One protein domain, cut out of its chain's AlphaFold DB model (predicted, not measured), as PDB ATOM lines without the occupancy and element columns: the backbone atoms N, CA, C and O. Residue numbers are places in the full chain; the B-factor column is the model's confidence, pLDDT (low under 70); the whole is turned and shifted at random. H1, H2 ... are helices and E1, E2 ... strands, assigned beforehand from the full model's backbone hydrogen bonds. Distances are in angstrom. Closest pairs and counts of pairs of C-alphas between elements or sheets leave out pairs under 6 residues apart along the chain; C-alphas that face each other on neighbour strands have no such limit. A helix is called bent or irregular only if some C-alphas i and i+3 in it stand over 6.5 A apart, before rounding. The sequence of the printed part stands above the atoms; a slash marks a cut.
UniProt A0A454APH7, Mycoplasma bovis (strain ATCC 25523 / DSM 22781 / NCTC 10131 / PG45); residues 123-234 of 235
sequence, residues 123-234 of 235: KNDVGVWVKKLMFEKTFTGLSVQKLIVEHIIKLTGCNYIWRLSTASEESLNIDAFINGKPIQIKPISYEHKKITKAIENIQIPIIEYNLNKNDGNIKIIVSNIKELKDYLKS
ATOM      1  N   LYS A 123     -71.633 -11.939  16.344       97.50
ATOM      2  CA  LYS A 123     -70.425 -11.897  17.186       97.50
ATOM      3  C   LYS A 123     -69.228 -12.550  16.501       97.50
ATOM      4  O   LYS A 123     -68.118 -12.027  16.609       97.50
ATOM      5  N   ASN A 124     -69.438 -13.660  15.794       97.69
ATOM      6  CA  ASN A 124     -68.380 -14.346  15.059       97.69
ATOM      7  C   ASN A 124     -67.798 -13.452  13.956       97.69
ATOM      8  O   ASN A 124     -66.581 -13.258  13.921       97.69
ATOM      9  N   ASP A 125     -68.639 -12.850  13.116       96.44
ATOM     10  CA  ASP A 125     -68.191 -11.987  12.016       96.44
ATOM     11  C   ASP A 125     -67.509 -10.708  12.519       96.44
ATOM     12  O   ASP A 125     -66.448 -10.323  12.012       96.44
ATOM     13  N   VAL A 126     -68.044 -10.089  13.580       97.06
ATOM     14  CA  VAL A 126     -67.373  -8.978  14.275       97.06
ATOM     15  C   VAL A 126     -66.009  -9.429  14.803       97.06
ATOM     16  O   VAL A 126     -65.011  -8.732  14.615       97.06
ATOM     17  N   GLY A 127     -65.926 -10.617  15.405       97.62
ATOM     18  CA  GLY A 127     -64.676 -11.199  15.888       97.62
ATOM     19  C   GLY A 127     -63.651 -11.432  14.775       97.62
ATOM     20  O   GLY A 127     -62.471 -11.120  14.951       97.62
ATOM     21  N   VAL A 128     -64.079 -11.926  13.610       97.06
ATOM     22  CA  VAL A 128     -63.221 -12.078  12.423       97.06
ATOM     23  C   VAL A 128     -62.724 -10.718  11.947       97.06
ATOM     24  O   VAL A 128     -61.528 -10.559  11.694       97.06
ATOM     25  N   TRP A 129     -63.604  -9.720  11.860       96.69
ATOM     26  CA  TRP A 129     -63.222  -8.366  11.466       96.69
ATOM     27  C   TRP A 129     -62.184  -7.763  12.426       96.69
ATOM     28  O   TRP A 129     -61.171  -7.227  11.970       96.69
ATOM     29  N   VAL A 130     -62.385  -7.913  13.742       95.31
ATOM     30  CA  VAL A 130     -61.451  -7.442  14.780       95.31
ATOM     31  C   VAL A 130     -60.099  -8.140  14.656       95.31
ATOM     32  O   VAL A 130     -59.074  -7.467  14.611       95.31
ATOM     33  N   LYS A 131     -60.069  -9.472  14.524       92.94
ATOM     34  CA  LYS A 131     -58.816 -10.231  14.359       92.94
ATOM     35  C   LYS A 131     -58.062  -9.829  13.090       92.94
ATOM     36  O   LYS A 131     -56.850  -9.635  13.142       92.94
ATOM     37  N   LYS A 132     -58.770  -9.637  11.971       91.31
ATOM     38  CA  LYS A 132     -58.175  -9.138  10.721       91.31
ATOM     39  C   LYS A 132     -57.581  -7.745  10.885       91.31
ATOM     40  O   LYS A 132     -56.516  -7.472  10.341       91.31
ATOM     41  N   LEU A 133     -58.250  -6.857  11.624       88.94
ATOM     42  CA  LEU A 133     -57.692  -5.546  11.942       88.94
ATOM     43  C   LEU A 133     -56.431  -5.680  12.805       88.94
ATOM     44  O   LEU A 133     -55.400  -5.132  12.435       88.94
ATOM     45  N   MET A 134     -56.510  -6.423  13.910       90.31
ATOM     46  CA  MET A 134     -55.430  -6.551  14.893       90.31
ATOM     47  C   MET A 134     -54.171  -7.200  14.322       90.31
ATOM     48  O   MET A 134     -53.079  -6.699  14.572       90.31
ATOM     49  N   PHE A 135     -54.318  -8.295  13.575       89.44
ATOM     50  CA  PHE A 135     -53.186  -9.108  13.137       89.44
ATOM     51  C   PHE A 135     -52.814  -8.825  11.686       89.44
ATOM     52  O   PHE A 135     -51.721  -8.331  11.430       89.44
ATOM     53  N   GLU A 136     -53.717  -9.077  10.735       84.19
ATOM     54  CA  GLU A 136     -53.387  -8.991   9.307       84.19
ATOM     55  C   GLU A 136     -53.117  -7.547   8.870       84.19
ATOM     56  O   GLU A 136     -52.037  -7.244   8.367       84.19
ATOM     57  N   LYS A 137     -54.065  -6.625   9.093       82.69
ATOM     58  CA  LYS A 137     -53.919  -5.230   8.645       82.69
ATOM     59  C   LYS A 137     -52.758  -4.524   9.331       82.69
ATOM     60  O   LYS A 137     -52.027  -3.806   8.653       82.69
ATOM     61  N   THR A 138     -52.582  -4.734  10.633       84.25
ATOM     62  CA  THR A 138     -51.447  -4.182  11.383       84.25
ATOM     63  C   THR A 138     -50.126  -4.737  10.862       84.25
ATOM     64  O   THR A 138     -49.238  -3.962  10.517       84.25
ATOM     65  N   PHE A 139     -49.998  -6.064  10.740       83.62
ATOM     66  CA  PHE A 139     -48.764  -6.694  10.277       83.62
ATOM     67  C   PHE A 139     -48.403  -6.245   8.862       83.62
ATOM     68  O   PHE A 139     -47.275  -5.814   8.628       83.62
ATOM     69  N   THR A 140     -49.358  -6.293   7.928       82.62
ATOM     70  CA  THR A 140     -49.139  -5.854   6.547       82.62
ATOM     71  C   THR A 140     -48.833  -4.361   6.486       82.62
ATOM     72  O   THR A 140     -47.869  -3.984   5.830       82.62
ATOM     73  N   GLY A 141     -49.604  -3.512   7.172       81.81
ATOM     74  CA  GLY A 141     -49.404  -2.060   7.169       81.81
ATOM     75  C   GLY A 141     -48.012  -1.661   7.661       81.81
ATOM     76  O   GLY A 141     -47.268  -1.012   6.925       81.81
ATOM     77  N   LEU A 142     -47.630  -2.130   8.852       85.25
ATOM     78  CA  LEU A 142     -46.333  -1.811   9.460       85.25
ATOM     79  C   LEU A 142     -45.159  -2.427   8.682       85.25
ATOM     80  O   LEU A 142     -44.109  -1.800   8.531       85.25
ATOM     81  N   SER A 143     -45.335  -3.634   8.132       86.88
ATOM     82  CA  SER A 143     -44.311  -4.281   7.301       86.88
ATOM     83  C   SER A 143     -44.101  -3.540   5.978       86.88
ATOM     84  O   SER A 143     -42.963  -3.311   5.574       86.88
ATOM     85  N   VAL A 144     -45.180  -3.114   5.315       86.12
ATOM     86  CA  VAL A 144     -45.115  -2.339   4.067       86.12
ATOM     87  C   VAL A 144     -44.455  -0.982   4.298       86.12
ATOM     88  O   VAL A 144     -43.576  -0.603   3.528       86.12
ATOM     89  N   GLN A 145     -44.811  -0.276   5.373       87.75
ATOM     90  CA  GLN A 145     -44.190   0.997   5.749       87.75
ATOM     91  C   GLN A 145     -42.669   0.858   5.884       87.75
ATOM     92  O   GLN A 145     -41.924   1.617   5.265       87.75
ATOM     93  N   LYS A 146     -42.200  -0.169   6.605       90.44
ATOM     94  CA  LYS A 146     -40.770  -0.479   6.721       90.44
ATOM     95  C   LYS A 146     -40.117  -0.753   5.360       90.44
ATOM     96  O   LYS A 146     -39.101  -0.140   5.042       90.44
ATOM     97  N   LEU A 147     -40.702  -1.637   4.549       89.88
ATOM     98  CA  LEU A 147     -40.163  -1.992   3.228       89.88
ATOM     99  C   LEU A 147     -40.063  -0.779   2.295       89.88
ATOM    100  O   LEU A 147     -39.098  -0.654   1.540       89.88
ATOM    101  N   ILE A 148     -41.038   0.129   2.358       89.44
ATOM    102  CA  ILE A 148     -41.040   1.367   1.575       89.44
ATOM    103  C   ILE A 148     -39.888   2.276   2.003       89.44
ATOM    104  O   ILE A 148     -39.160   2.755   1.136       89.44
ATOM    105  N   VAL A 149     -39.672   2.474   3.308       90.38
ATOM    106  CA  VAL A 149     -38.534   3.264   3.812       90.38
ATOM    107  C   VAL A 149     -37.207   2.678   3.326       90.38
ATOM    108  O   VAL A 149     -36.386   3.395   2.754       90.38
ATOM    109  N   GLU A 150     -37.018   1.366   3.475       89.19
ATOM    110  CA  GLU A 150     -35.809   0.674   3.016       89.19
ATOM    111  C   GLU A 150     -35.599   0.819   1.500       89.19
ATOM    112  O   GLU A 150     -34.472   1.021   1.037       89.19
ATOM    113  N   HIS A 151     -36.675   0.759   0.713       88.31
ATOM    114  CA  HIS A 151     -36.607   0.957  -0.730       88.31
ATOM    115  C   HIS A 151     -36.266   2.407  -1.109       88.31
ATOM    116  O   HIS A 151     -35.424   2.628  -1.978       88.31
ATOM    117  N   ILE A 152     -36.850   3.403  -0.435       87.44
ATOM    118  CA  ILE A 152     -36.530   4.822  -0.653       87.44
ATOM    119  C   ILE A 152     -35.051   5.082  -0.391       87.44
ATOM    120  O   ILE A 152     -34.406   5.765  -1.184       87.44
ATOM    121  N   ILE A 153     -34.483   4.524   0.677       87.12
ATOM    122  CA  ILE A 153     -33.060   4.699   0.997       87.12
ATOM    123  C   ILE A 153     -32.181   4.156  -0.135       87.12
ATOM    124  O   ILE A 153     -31.249   4.836  -0.570       87.12
ATOM    125  N   LYS A 154     -32.525   2.979  -0.678       85.75
ATOM    126  CA  LYS A 154     -31.838   2.402  -1.847       85.75
ATOM    127  C   LYS A 154     -31.935   3.309  -3.079       85.75
ATOM    128  O   LYS A 154     -30.948   3.477  -3.788       85.75
ATOM    129  N   LEU A 155     -33.094   3.924  -3.328       82.94
ATOM    130  CA  LEU A 155     -33.302   4.828  -4.470       82.94
ATOM    131  C   LEU A 155     -32.624   6.200  -4.310       82.94
ATOM    132  O   LEU A 155     -32.266   6.839  -5.308       82.94
ATOM    133  N   THR A 156     -32.502   6.693  -3.074       78.25
ATOM    134  CA  THR A 156     -32.130   8.089  -2.779       78.25
ATOM    135  C   THR A 156     -30.640   8.311  -2.531       78.25
ATOM    136  O   THR A 156     -30.165   9.430  -2.733       78.25
ATOM    137  N   GLY A 157     -29.889   7.251  -2.233       66.94
ATOM    138  CA  GLY A 157     -28.449   7.297  -1.992       66.94
ATOM    139  C   GLY A 157     -28.152   6.661  -0.644       66.94
ATOM    140  O   GLY A 157     -28.319   7.290   0.396       66.94
ATOM    141  N   CYS A 158     -27.763   5.388  -0.680       61.88
ATOM    142  CA  CYS A 158     -27.467   4.549   0.475       61.88
ATOM    143  C   CYS A 158     -26.521   5.272   1.445       61.88
ATOM    144  O   CYS A 158     -25.429   5.633   1.016       61.88
ATOM    145  N   ASN A 159     -26.985   5.514   2.683       74.06
ATOM    146  CA  ASN A 159     -26.258   5.869   3.926       74.06
ATOM    147  C   ASN A 159     -27.129   6.687   4.910       74.06
ATOM    148  O   ASN A 159     -26.655   7.069   5.978       74.06
ATOM    149  N   TYR A 160     -28.400   6.962   4.595       84.19
ATOM    150  CA  TYR A 160     -29.293   7.642   5.536       84.19
ATOM    151  C   TYR A 160     -29.668   6.761   6.732       84.19
ATOM    152  O   TYR A 160     -30.138   5.633   6.572       84.19
ATOM    153  N   ILE A 161     -29.522   7.323   7.933       87.44
ATOM    154  CA  ILE A 161     -30.096   6.764   9.160       87.44
ATOM    155  C   ILE A 161     -31.611   6.931   9.083       87.44
ATOM    156  O   ILE A 161     -32.101   8.001   8.717       87.44
ATOM    157  N   TRP A 162     -32.356   5.892   9.441       92.19
ATOM    158  CA  TRP A 162     -33.811   5.938   9.441       92.19
ATOM    159  C   TRP A 162     -34.400   5.261  10.669       92.19
ATOM    160  O   TRP A 162     -33.769   4.410  11.298       92.19
ATOM    161  N   ARG A 163     -35.634   5.647  10.993       93.94
ATOM    162  CA  ARG A 163     -36.471   4.980  11.992       93.94
ATOM    163  C   ARG A 163     -37.943   5.147  11.640       93.94
ATOM    164  O   ARG A 163     -38.316   6.125  10.991       93.94
ATOM    165  N   LEU A 164     -38.771   4.217  12.104       93.62
ATOM    166  CA  LEU A 164     -40.217   4.426  12.127       93.62
ATOM    167  C   LEU A 164     -40.587   5.449  13.207       93.62
ATOM    168  O   LEU A 164     -39.813   5.716  14.138       93.62
ATOM    169  N   SER A 165     -41.764   6.038  13.046       92.94
ATOM    170  CA  SER A 165     -42.343   6.949  14.022       92.94
ATOM    171  C   SER A 165     -42.756   6.241  15.311       92.94
ATOM    172  O   SER A 165     -43.084   5.059  15.340       92.94
ATOM    173  N   THR A 166     -42.741   6.997  16.400       92.88
ATOM    174  CA  THR A 166     -43.404   6.654  17.661       92.88
ATOM    175  C   THR A 166     -44.908   6.920  17.562       92.88
ATOM    176  O   THR A 166     -45.346   7.703  16.720       92.88
ATOM    177  N   ALA A 167     -45.709   6.360  18.474       88.44
ATOM    178  CA  ALA A 167     -47.160   6.586  18.494       88.44
ATOM    179  C   ALA A 167     -47.546   8.083  18.558       88.44
ATOM    180  O   ALA A 167     -48.505   8.511  17.915       88.44
ATOM    181  N   SER A 168     -46.781   8.902  19.293       88.88
ATOM    182  CA  SER A 168     -46.989  10.356  19.335       88.88
ATOM    183  C   SER A 168     -46.698  11.033  17.994       88.88
ATOM    184  O   SER A 168     -47.419  11.947  17.608       88.88
ATOM    185  N   GLU A 169     -45.683  10.582  17.257       91.19
ATOM    186  CA  GLU A 169     -45.337  11.127  15.936       91.19
ATOM    187  C   GLU A 169     -46.335  10.675  14.854       91.19
ATOM    188  O   GLU A 169     -46.724  11.480  14.007       91.19
ATOM    189  N   GLU A 170     -46.832   9.435  14.919       85.75
ATOM    190  CA  GLU A 170     -47.888   8.939  14.021       85.75
ATOM    191  C   GLU A 170     -49.199   9.719  14.189       85.75
ATOM    192  O   GLU A 170     -49.886   9.995  13.204       85.75
ATOM    193  N   SER A 171     -49.517  10.162  15.413       82.69
ATOM    194  CA  SER A 171     -50.672  11.039  15.668       82.69
ATOM    195  C   SER A 171     -50.576  12.400  14.962       82.69
ATOM    196  O   SER A 171     -51.594  13.046  14.720       82.69
ATOM    197  N   LEU A 172     -49.362  12.801  14.564       83.75
ATOM    198  CA  LEU A 172     -49.075  13.994  13.764       83.75
ATOM    199  C   LEU A 172     -48.965  13.672  12.262       83.75
ATOM    200  O   LEU A 172     -48.498  14.500  11.482       83.75
ATOM    201  N   ASN A 173     -49.409  12.480  11.849       85.75
ATOM    202  CA  ASN A 173     -49.303  11.930  10.496       85.75
ATOM    203  C   ASN A 173     -47.862  11.729  10.002       85.75
ATOM    204  O   ASN A 173     -47.635  11.714   8.796       85.75
ATOM    205  N   ILE A 174     -46.885  11.561  10.895       89.94
ATOM    206  CA  ILE A 174     -45.511  11.229  10.510       89.94
ATOM    207  C   ILE A 174     -45.357   9.716  10.562       89.94
ATOM    208  O   ILE A 174     -45.526   9.130  11.625       89.94
ATOM    209  N   ASP A 175     -44.977   9.077   9.458       91.25
ATOM    210  CA  ASP A 175     -44.848   7.615   9.392       91.25
ATOM    211  C   ASP A 175     -43.386   7.159   9.594       91.25
ATOM    212  O   ASP A 175     -43.115   6.100  10.161       91.25
ATOM    213  N   ALA A 176     -42.401   7.948   9.168       93.06
ATOM    214  CA  ALA A 176     -40.995   7.635   9.416       93.06
ATOM    215  C   ALA A 176     -40.113   8.881   9.368       93.06
ATOM    216  O   ALA A 176     -40.512   9.932   8.868       93.06
ATOM    217  N   PHE A 177     -38.878   8.725   9.838       92.81
ATOM    218  CA  PHE A 177     -37.811   9.700   9.667       92.81
ATOM    219  C   PHE A 177     -36.687   9.091   8.839       92.81
ATOM    220  O   PHE A 177     -36.195   8.008   9.160       92.81
ATOM    221  N   ILE A 178     -36.247   9.813   7.810       91.19
ATOM    222  CA  ILE A 178     -35.067   9.484   7.010       91.19
ATOM    223  C   ILE A 178     -34.116  10.672   7.120       91.19
ATOM    224  O   ILE A 178     -34.484  11.798   6.801       91.19
ATOM    225  N   ASN A 179     -32.902  10.432   7.617       88.69
ATOM    226  CA  ASN A 179     -31.899  11.467   7.871       88.69
ATOM    227  C   ASN A 179     -32.417  12.619   8.761       88.69
ATOM    228  O   ASN A 179     -32.134  13.788   8.521       88.69
ATOM    229  N   GLY A 180     -33.253  12.294   9.753       88.94
ATOM    230  CA  GLY A 180     -33.888  13.278  10.639       88.94
ATOM    231  C   GLY A 180     -35.048  14.067  10.019       88.94
ATOM    232  O   GLY A 180     -35.694  14.830  10.731       88.94
ATOM    233  N   LYS A 181     -35.364  13.868   8.732       90.50
ATOM    234  CA  LYS A 181     -36.500  14.512   8.061       90.50
ATOM    235  C   LYS A 181     -37.735  13.596   8.101       90.50
ATOM    236  O   LYS A 181     -37.613  12.414   7.768       90.50
ATOM    237  N   PRO A 182     -38.915  14.107   8.489       92.06
ATOM    238  CA  PRO A 182     -40.139  13.316   8.523       92.06
ATOM    239  C   PRO A 182     -40.650  13.008   7.112       92.06
ATOM    240  O   PRO A 182     -40.455  13.800   6.188       92.06
ATOM    241  N   ILE A 183     -41.338  11.882   6.960       89.56
ATOM    242  CA  ILE A 183     -42.077  11.496   5.754       89.56
ATOM    243  C   ILE A 183     -43.426  10.871   6.128       89.56
ATOM    244  O   ILE A 183     -43.578  10.308   7.216       89.56
ATOM    245  N   GLN A 184     -44.389  10.940   5.210       88.75
ATOM    246  CA  GLN A 184     -45.633  10.173   5.283       88.75
ATOM    247  C   GLN A 184     -45.634   9.087   4.211       88.75
ATOM    248  O   GLN A 184     -45.086   9.272   3.128       88.75
ATOM    249  N   ILE A 185     -46.272   7.958   4.491       87.62
ATOM    250  CA  ILE A 185     -46.425   6.826   3.585       87.62
ATOM    251  C   ILE A 185     -47.906   6.466   3.548       87.62
ATOM    252  O   ILE A 185     -48.480   6.064   4.560       87.62
ATOM    253  N   LYS A 186     -48.545   6.603   2.384       84.56
ATOM    254  CA  LYS A 186     -49.987   6.364   2.235       84.56
ATOM    255  C   LYS A 186     -50.274   5.447   1.041       84.56
ATOM    256  O   LYS A 186     -49.651   5.589  -0.008       84.56
ATOM    257  N   PRO A 187     -51.207   4.486   1.157       81.75
ATOM    258  CA  PRO A 187     -51.633   3.724  -0.007       81.75
ATOM    259  C   PRO A 187     -52.433   4.632  -0.948       81.75
ATOM    260  O   PRO A 187     -53.201   5.463  -0.476       81.75
ATOM    261  N   ILE A 188     -52.357   4.424  -2.263       77.06
ATOM    262  CA  ILE A 188     -53.124   5.220  -3.251       77.06
ATOM    263  C   ILE A 188     -54.635   5.138  -2.996       77.06
ATOM    264  O   ILE A 188     -55.370   6.099  -3.189       77.06
ATOM    265  N   SER A 189     -55.126   4.006  -2.479       67.06
ATOM    266  CA  SER A 189     -56.536   3.858  -2.094       67.06
ATOM    267  C   SER A 189     -56.988   4.852  -1.013       67.06
ATOM    268  O   SER A 189     -58.190   5.055  -0.828       67.06
ATOM    269  N   TYR A 190     -56.045   5.489  -0.313       56.69
ATOM    270  CA  TYR A 190     -56.300   6.565   0.635       56.69
ATOM    271  C   TYR A 190     -56.704   7.884  -0.043       56.69
ATOM    272  O   TYR A 190     -57.376   8.682   0.604       56.69
ATOM    273  N   GLU A 191     -56.417   8.102  -1.335       48.94
ATOM    274  CA  GLU A 191     -56.860   9.308  -2.062       48.94
ATOM    275  C   GLU A 191     -58.392   9.491  -2.041       48.94
ATOM    276  O   GLU A 191     -58.901  10.613  -2.105       48.94
ATOM    277  N   HIS A 192     -59.155   8.410  -1.849       47.06
ATOM    278  CA  HIS A 192     -60.610   8.471  -1.687       47.06
ATOM    279  C   HIS A 192     -61.077   8.933  -0.293       47.06
ATOM    280  O   HIS A 192     -62.270   9.167  -0.098       47.06
ATOM    281  N   LYS A 193     -60.168   9.121   0.672       48.62
ATOM    282  CA  LYS A 193     -60.441   9.720   1.985       48.62
ATOM    283  C   LYS A 193     -59.885  11.145   2.038       48.62
ATOM    284  O   LYS A 193     -59.000  11.452   2.828       48.62
ATOM    285  N   LYS A 194     -60.475  12.048   1.249       42.12
ATOM    286  CA  LYS A 194     -60.258  13.515   1.282       42.12
ATOM    287  C   LYS A 194     -60.597  14.201   2.634       42.12
ATOM    288  O   LYS A 194     -60.807  15.405   2.659       42.12
ATOM    289  N   ILE A 195     -60.661  13.478   3.755       44.06
ATOM    290  CA  ILE A 195     -61.109  13.995   5.065       44.06
ATOM    291  C   ILE A 195     -59.938  14.414   5.979       44.06
ATOM    292  O   ILE A 195     -60.159  15.091   6.973       44.06
ATOM    293  N   THR A 196     -58.679  14.121   5.641       37.03
ATOM    294  CA  THR A 196     -57.512  14.529   6.460       37.03
ATOM    295  C   THR A 196     -56.724  15.725   5.924       37.03
ATOM    296  O   THR A 196     -55.799  16.184   6.587       37.03
ATOM    297  N   LYS A 197     -57.110  16.318   4.785       38.38
ATOM    298  CA  LYS A 197     -56.558  17.613   4.332       38.38
ATOM    299  C   LYS A 197     -57.315  18.783   4.970       38.38
ATOM    300  O   LYS A 197     -57.955  19.570   4.287       38.38
ATOM    301  N   ALA A 198     -57.238  18.869   6.290       38.22
ATOM    302  CA  ALA A 198     -57.536  20.081   7.050       38.22
ATOM    303  C   ALA A 198     -56.559  20.181   8.231       38.22
ATOM    304  O   ALA A 198     -56.947  20.338   9.381       38.22
ATOM    305  N   ILE A 199     -55.269  20.017   7.938       39.59
ATOM    306  CA  ILE A 199     -54.203  20.574   8.766       39.59
ATOM    307  C   ILE A 199     -53.383  21.426   7.810       39.59
ATOM    308  O   ILE A 199     -52.595  20.930   7.004       39.59
ATOM    309  N   GLU A 200     -53.681  22.717   7.831       39.34
ATOM    310  CA  GLU A 200     -52.888  23.745   7.181       39.34
ATOM    311  C   GLU A 200     -51.442  23.659   7.720       39.34
ATOM    312  O   GLU A 200     -51.223  23.560   8.926       39.34
ATOM    313  N   ASN A 201     -50.462  23.689   6.810       48.94
ATOM    314  CA  ASN A 201     -49.025  23.898   7.063       48.94
ATOM    315  C   ASN A 201     -48.150  22.741   7.586       48.94
ATOM    316  O   ASN A 201     -47.166  22.994   8.280       48.94
ATOM    317  N   ILE A 202     -48.383  21.493   7.172       52.19
ATOM    318  CA  ILE A 202     -47.358  20.439   7.309       52.19
ATOM    319  C   ILE A 202     -46.819  20.055   5.920       52.19
ATOM    320  O   ILE A 202     -47.397  19.230   5.217       52.19
ATOM    321  N   GLN A 203     -45.698  20.668   5.512       69.00
ATOM    322  CA  GLN A 203     -44.947  20.317   4.294       69.00
ATOM    323  C   GLN A 203     -44.098  19.052   4.524       69.00
ATOM    324  O   GLN A 203     -42.870  19.093   4.489       69.00
ATOM    325  N   ILE A 204     -44.749  17.924   4.807       81.25
ATOM    326  CA  ILE A 204     -44.079  16.620   4.882       81.25
ATOM    327  C   ILE A 204     -44.341  15.873   3.572       81.25
ATOM    328  O   ILE A 204     -45.508  15.730   3.196       81.25
ATOM    329  N   PRO A 205     -43.304  15.368   2.879       83.75
ATOM    330  CA  PRO A 205     -43.497  14.586   1.666       83.75
ATOM    331  C   PRO A 205     -44.346  13.345   1.927       83.75
ATOM    332  O   PRO A 205     -44.090  12.588   2.867       83.75
ATOM    333  N   ILE A 206     -45.333  13.125   1.062       85.38
ATOM    334  CA  ILE A 206     -46.156  11.917   1.054       85.38
ATOM    335  C   ILE A 206     -45.591  10.981  -0.015       85.38
ATOM    336  O   ILE A 206     -45.552  11.330  -1.193       85.38
ATOM    337  N   ILE A 207     -45.149   9.795   0.395       85.88
ATOM    338  CA  ILE A 207     -44.834   8.693  -0.511       85.88
ATOM    339  C   ILE A 207     -46.076   7.831  -0.677       85.88
ATOM    340  O   ILE A 207     -46.628   7.310   0.296       85.88
ATOM    341  N   GLU A 208     -46.479   7.632  -1.923       85.94
ATOM    342  CA  GLU A 208     -47.634   6.817  -2.253       85.94
ATOM    343  C   GLU A 208     -47.221   5.413  -2.692       85.94
ATOM    344  O   GLU A 208     -46.170   5.197  -3.303       85.94
ATOM    345  N   TYR A 209     -48.054   4.421  -2.385       83.44
ATOM    346  CA  TYR A 209     -47.816   3.052  -2.831       83.44
ATOM    347  C   TYR A 209     -49.099   2.329  -3.235       83.44
ATOM    348  O   TYR A 209     -50.186   2.558  -2.700       83.44
ATOM    349  N   ASN A 210     -48.958   1.401  -4.174       82.38
ATOM    350  CA  ASN A 210     -49.976   0.427  -4.521       82.38
ATOM    351  C   ASN A 210     -49.515  -0.958  -4.072       82.38
ATOM    352  O   ASN A 210     -48.493  -1.451  -4.546       82.38
ATOM    353  N   LEU A 211     -50.267  -1.583  -3.168       75.69
ATOM    354  CA  LEU A 211     -50.081  -2.991  -2.844       75.69
ATOM    355  C   LEU A 211     -51.007  -3.813  -3.740       75.69
ATOM    356  O   LEU A 211     -52.228  -3.800  -3.552       75.69
ATOM    357  N   ASN A 212     -50.424  -4.547  -4.683       74.00
ATOM    358  CA  ASN A 212     -51.167  -5.526  -5.453       74.00
ATOM    359  C   ASN A 212     -51.491  -6.719  -4.546       74.00
ATOM    360  O   ASN A 212     -50.616  -7.454  -4.092       74.00
ATOM    361  N   LYS A 213     -52.780  -6.892  -4.251       66.00
ATOM    362  CA  LYS A 213     -53.257  -7.942  -3.345       66.00
ATOM    363  C   LYS A 213     -53.191  -9.343  -3.956       66.00
ATOM    364  O   LYS A 213     -53.278 -10.304  -3.204       66.00
ATOM    365  N   ASN A 214     -53.059  -9.457  -5.280       63.62
ATOM    366  CA  ASN A 214     -53.098 -10.746  -5.973       63.62
ATOM    367  C   ASN A 214     -51.743 -11.465  -5.966       63.62
ATOM    368  O   ASN A 214     -51.710 -12.690  -5.950       63.62
ATOM    369  N   ASP A 215     -50.638 -10.721  -5.978       70.56
ATOM    370  CA  ASP A 215     -49.274 -11.263  -6.043       70.56
ATOM    371  C   ASP A 215     -48.363 -10.754  -4.908       70.56
ATOM    372  O   ASP A 215     -47.205 -11.154  -4.818       70.56
ATOM    373  N   GLY A 216     -48.867  -9.879  -4.029       62.41
ATOM    374  CA  GLY A 216     -48.108  -9.300  -2.917       62.41
ATOM    375  C   GLY A 216     -47.099  -8.226  -3.336       62.41
ATOM    376  O   GLY A 216     -46.366  -7.723  -2.483       62.41
ATOM    377  N   ASN A 217     -47.058  -7.841  -4.616       72.56
ATOM    378  CA  ASN A 217     -46.105  -6.853  -5.102       72.56
ATOM    379  C   ASN A 217     -46.465  -5.441  -4.619       72.56
ATOM    380  O   ASN A 217     -47.594  -4.966  -4.773       72.56
ATOM    381  N   ILE A 218     -45.472  -4.734  -4.075       71.56
ATOM    382  CA  ILE A 218     -45.584  -3.323  -3.694       71.56
ATOM    383  C   ILE A 218     -45.004  -2.482  -4.828       71.56
ATOM    384  O   ILE A 218     -43.795  -2.467  -5.052       71.56
ATOM    385  N   LYS A 219     -45.863  -1.740  -5.527       75.81
ATOM    386  CA  LYS A 219     -45.437  -0.713  -6.477       75.81
ATOM    387  C   LYS A 219     -45.406   0.630  -5.763       75.81
ATOM    388  O   LYS A 219     -46.449   1.177  -5.416       75.81
ATOM    389  N   ILE A 220     -44.212   1.164  -5.553       72.56
ATOM    390  CA  ILE A 220     -44.037   2.493  -4.965       72.56
ATOM    391  C   ILE A 220     -44.202   3.526  -6.076       72.56
ATOM    392  O   ILE A 220     -43.584   3.415  -7.135       72.56
ATOM    393  N   ILE A 221     -45.052   4.520  -5.836       69.56
ATOM    394  CA  ILE A 221     -45.224   5.666  -6.718       69.56
ATOM    395  C   ILE A 221     -44.608   6.858  -6.003       69.56
ATOM    396  O   ILE A 221     -45.195   7.457  -5.108       69.56
ATOM    397  N   VAL A 222     -43.378   7.182  -6.391       66.69
ATOM    398  CA  VAL A 222     -42.745   8.427  -5.965       66.69
ATOM    399  C   VAL A 222     -42.966   9.434  -7.080       66.69
ATOM    400  O   VAL A 222     -42.287   9.382  -8.105       66.69
ATOM    401  N   SER A 223     -43.922  10.338  -6.880       62.19
ATOM    402  CA  SER A 223     -44.338  11.339  -7.872       62.19
ATOM    403  C   SER A 223     -43.167  12.208  -8.347       62.19
ATOM    404  O   SER A 223     -43.148  12.641  -9.495       62.19
ATOM    405  N   ASN A 224     -42.152  12.405  -7.492       71.88
ATOM    406  CA  ASN A 224     -40.918  13.100  -7.841       71.88
ATOM    407  C   ASN A 224     -39.718  12.613  -6.999       71.88
ATOM    408  O   ASN A 224     -39.426  13.137  -5.924       71.88
ATOM    409  N   ILE A 225     -38.989  11.598  -7.485       76.81
ATOM    410  CA  ILE A 225     -37.790  11.066  -6.797       76.81
ATOM    411  C   ILE A 225     -36.718  12.149  -6.608       76.81
ATOM    412  O   ILE A 225     -35.979  12.112  -5.626       76.81
ATOM    413  N   LYS A 226     -36.609  13.102  -7.541       79.81
ATOM    414  CA  LYS A 226     -35.617  14.179  -7.465       79.81
ATOM    415  C   LYS A 226     -35.929  15.120  -6.302       79.81
ATOM    416  O   LYS A 226     -35.061  15.355  -5.476       79.81
ATOM    417  N   GLU A 227     -37.174  15.560  -6.185       82.38
ATOM    418  CA  GLU A 227     -37.627  16.402  -5.074       82.38
ATOM    419  C   GLU A 227     -37.501  15.696  -3.723       82.38
ATOM    420  O   GLU A 227     -37.022  16.296  -2.764       82.38
ATOM    421  N   LEU A 228     -37.820  14.398  -3.652       83.69
ATOM    422  CA  LEU A 228     -37.592  13.617  -2.436       83.69
ATOM    423  C   LEU A 228     -36.096  13.555  -2.077       83.69
ATOM    424  O   LEU A 228     -35.737  13.717  -0.914       83.69
ATOM    425  N   LYS A 229     -35.207  13.359  -3.061       84.69
ATOM    426  CA  LYS A 229     -33.749  13.408  -2.845       84.69
ATOM    427  C   LYS A 229     -33.299  14.779  -2.343       84.69
ATOM    428  O   LYS A 229     -32.499  14.838  -1.414       84.69
ATOM    429  N   ASP A 230     -33.790  15.852  -2.950       85.44
ATOM    430  CA  ASP A 230     -33.422  17.222  -2.592       85.44
ATOM    431  C   ASP A 230     -33.912  17.564  -1.175       85.44
ATOM    432  O   ASP A 230     -33.145  18.082  -0.364       85.44
ATOM    433  N   TYR A 231     -35.135  17.155  -0.821       86.69
ATOM    434  CA  TYR A 231     -35.685  17.267   0.531       86.69
ATOM    435  C   TYR A 231     -34.824  16.543   1.574       86.69
ATOM    436  O   TYR A 231     -34.433  17.145   2.575       86.69
ATOM    437  N   LEU A 232     -34.462  15.279   1.327       86.12
ATOM    438  CA  LEU A 232     -33.659  14.475   2.258       86.12
ATOM    439  C   LEU A 232     -32.209  14.975   2.411       86.12
ATOM    440  O   LEU A 232     -31.549  14.661   3.405       86.12
ATOM    441  N   LYS A 233     -31.707  15.746   1.435       82.56
ATOM    442  CA  LYS A 233     -30.379  16.383   1.457       82.56
ATOM    443  C   LYS A 233     -30.384  17.803   2.014       82.56
ATOM    444  O   LYS A 233     -29.318  18.299   2.377       82.56
ATOM    445  N   SER A 234     -31.538  18.466   2.037       77.94
ATOM    446  CA  SER A 234     -31.659  19.826   2.560       77.94
ATOM    447  C   SER A 234     -31.254  19.870   4.038       77.94
ATOM    448  O   SER A 234     -31.607  18.974   4.810       77.94
TER     449      SER A 234
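AT A GLANCE: This is residues 123 to 234 of the 235 residues of a protein of Mycoplasma bovis (strain ATCC 25523 / DSM 22781 / NCTC 10131 / PG45) (UniProt A0A454APH7). A strongly twisted sheet of five strands curls like part of a barrel round the second arm of one long helix, H1b, while the free start of that helix, residues 123 to 139, sticks out of the body as an arm and makes the length. The short helix H4 is over the same face of the sheet, and a loop at residues 212 to 217 also sticks out. The printed part has 112 residues, in the order H1 E1 H2 E2 E3 H3 E4 E5 H4; the sheet runs E1 E2 E3 E4 E5, mixed, and the class is mixed, helices and strands. It is compact, with a radius of gyration of the C-alphas of 15.3 A, yet only just elongated at 52 by 34 by 25 A.

IN THESE COORDINATES: Find C-alpha 123 at (-70.425, -11.897, 17.186), where H1, residues 123 to 156, begins. By its hydrogen bonds it was assigned as one helix, but it is bent: C-alphas 134 and 137 are 6.6 A apart. Its arms are H1a, residues 123 to 134, 16.1 A, and H1b, residues 137 to 156, 28.0 A, at a shallow tilt of 21 degrees. Next come E1, 162 to 164, H2, 167 to 170, E2, 176 to 178, and E3, 181 to 187, 20.3 A long from C-alpha 181 at (-36.500, 14.512, 8.061). Then read H3, 188 to 192, E4, 206 to 211, 15.9 A, E5, 218 to 221, and H4, 225 to 233, 12.3 A, ending at C-alpha 233 at (-30.379, 16.383, 1.457).

HOW THE PARTS SIT: Look first at E1 and E2, antiparallel, with N 163 and O 177 at 3.0 A. The hairpin E2 and E3 is antiparallel, with N 178 and O 181 at 2.9 A. E3 and E4 are parallel, with N 207 and O 184 at 2.8 A; with H3 they form a strand-helix-strand unit, two parallel neighbours with a helix between, its crossover right-handed. The hairpin E4 and E5 is antiparallel, with N 210 and O 219 at 2.8 A. The sheet curls round H1b; the closest C-alphas of H1b and E3 are those of Gln 145 and Ile 185, 6.6 A. H1b and H4 make two layers with the sheet, both on one face; they only just touch, with 3 pairs of C-alphas within 8 A, through residue 156 of H1b alone, Thr 156 to Lys 229 at 5.6 A. H2 only grazes the sheet with residues 169 to 170, and H3 is on it, over none of its strands. Every O i to N i+4 pair is within hydrogen-bond range in H1a, H1b and H4; H3 has 0 of 1, with 1 of 2 O i to N i+3 pairs, and H2 is too short for an i+4 pair.

THE WHOLE: The C-alphas of Lys 123 and Ser 234, the two farthest apart, are 52.2 A apart. The printed part has no cut, and the link H3 to E4, residues 193 to 205, is long. Look for pLDDT under 70 at residues 157 to 158, 189 to 203, 213 to 214, 216 and 221 to 223; the mean of the printed part is 79.6.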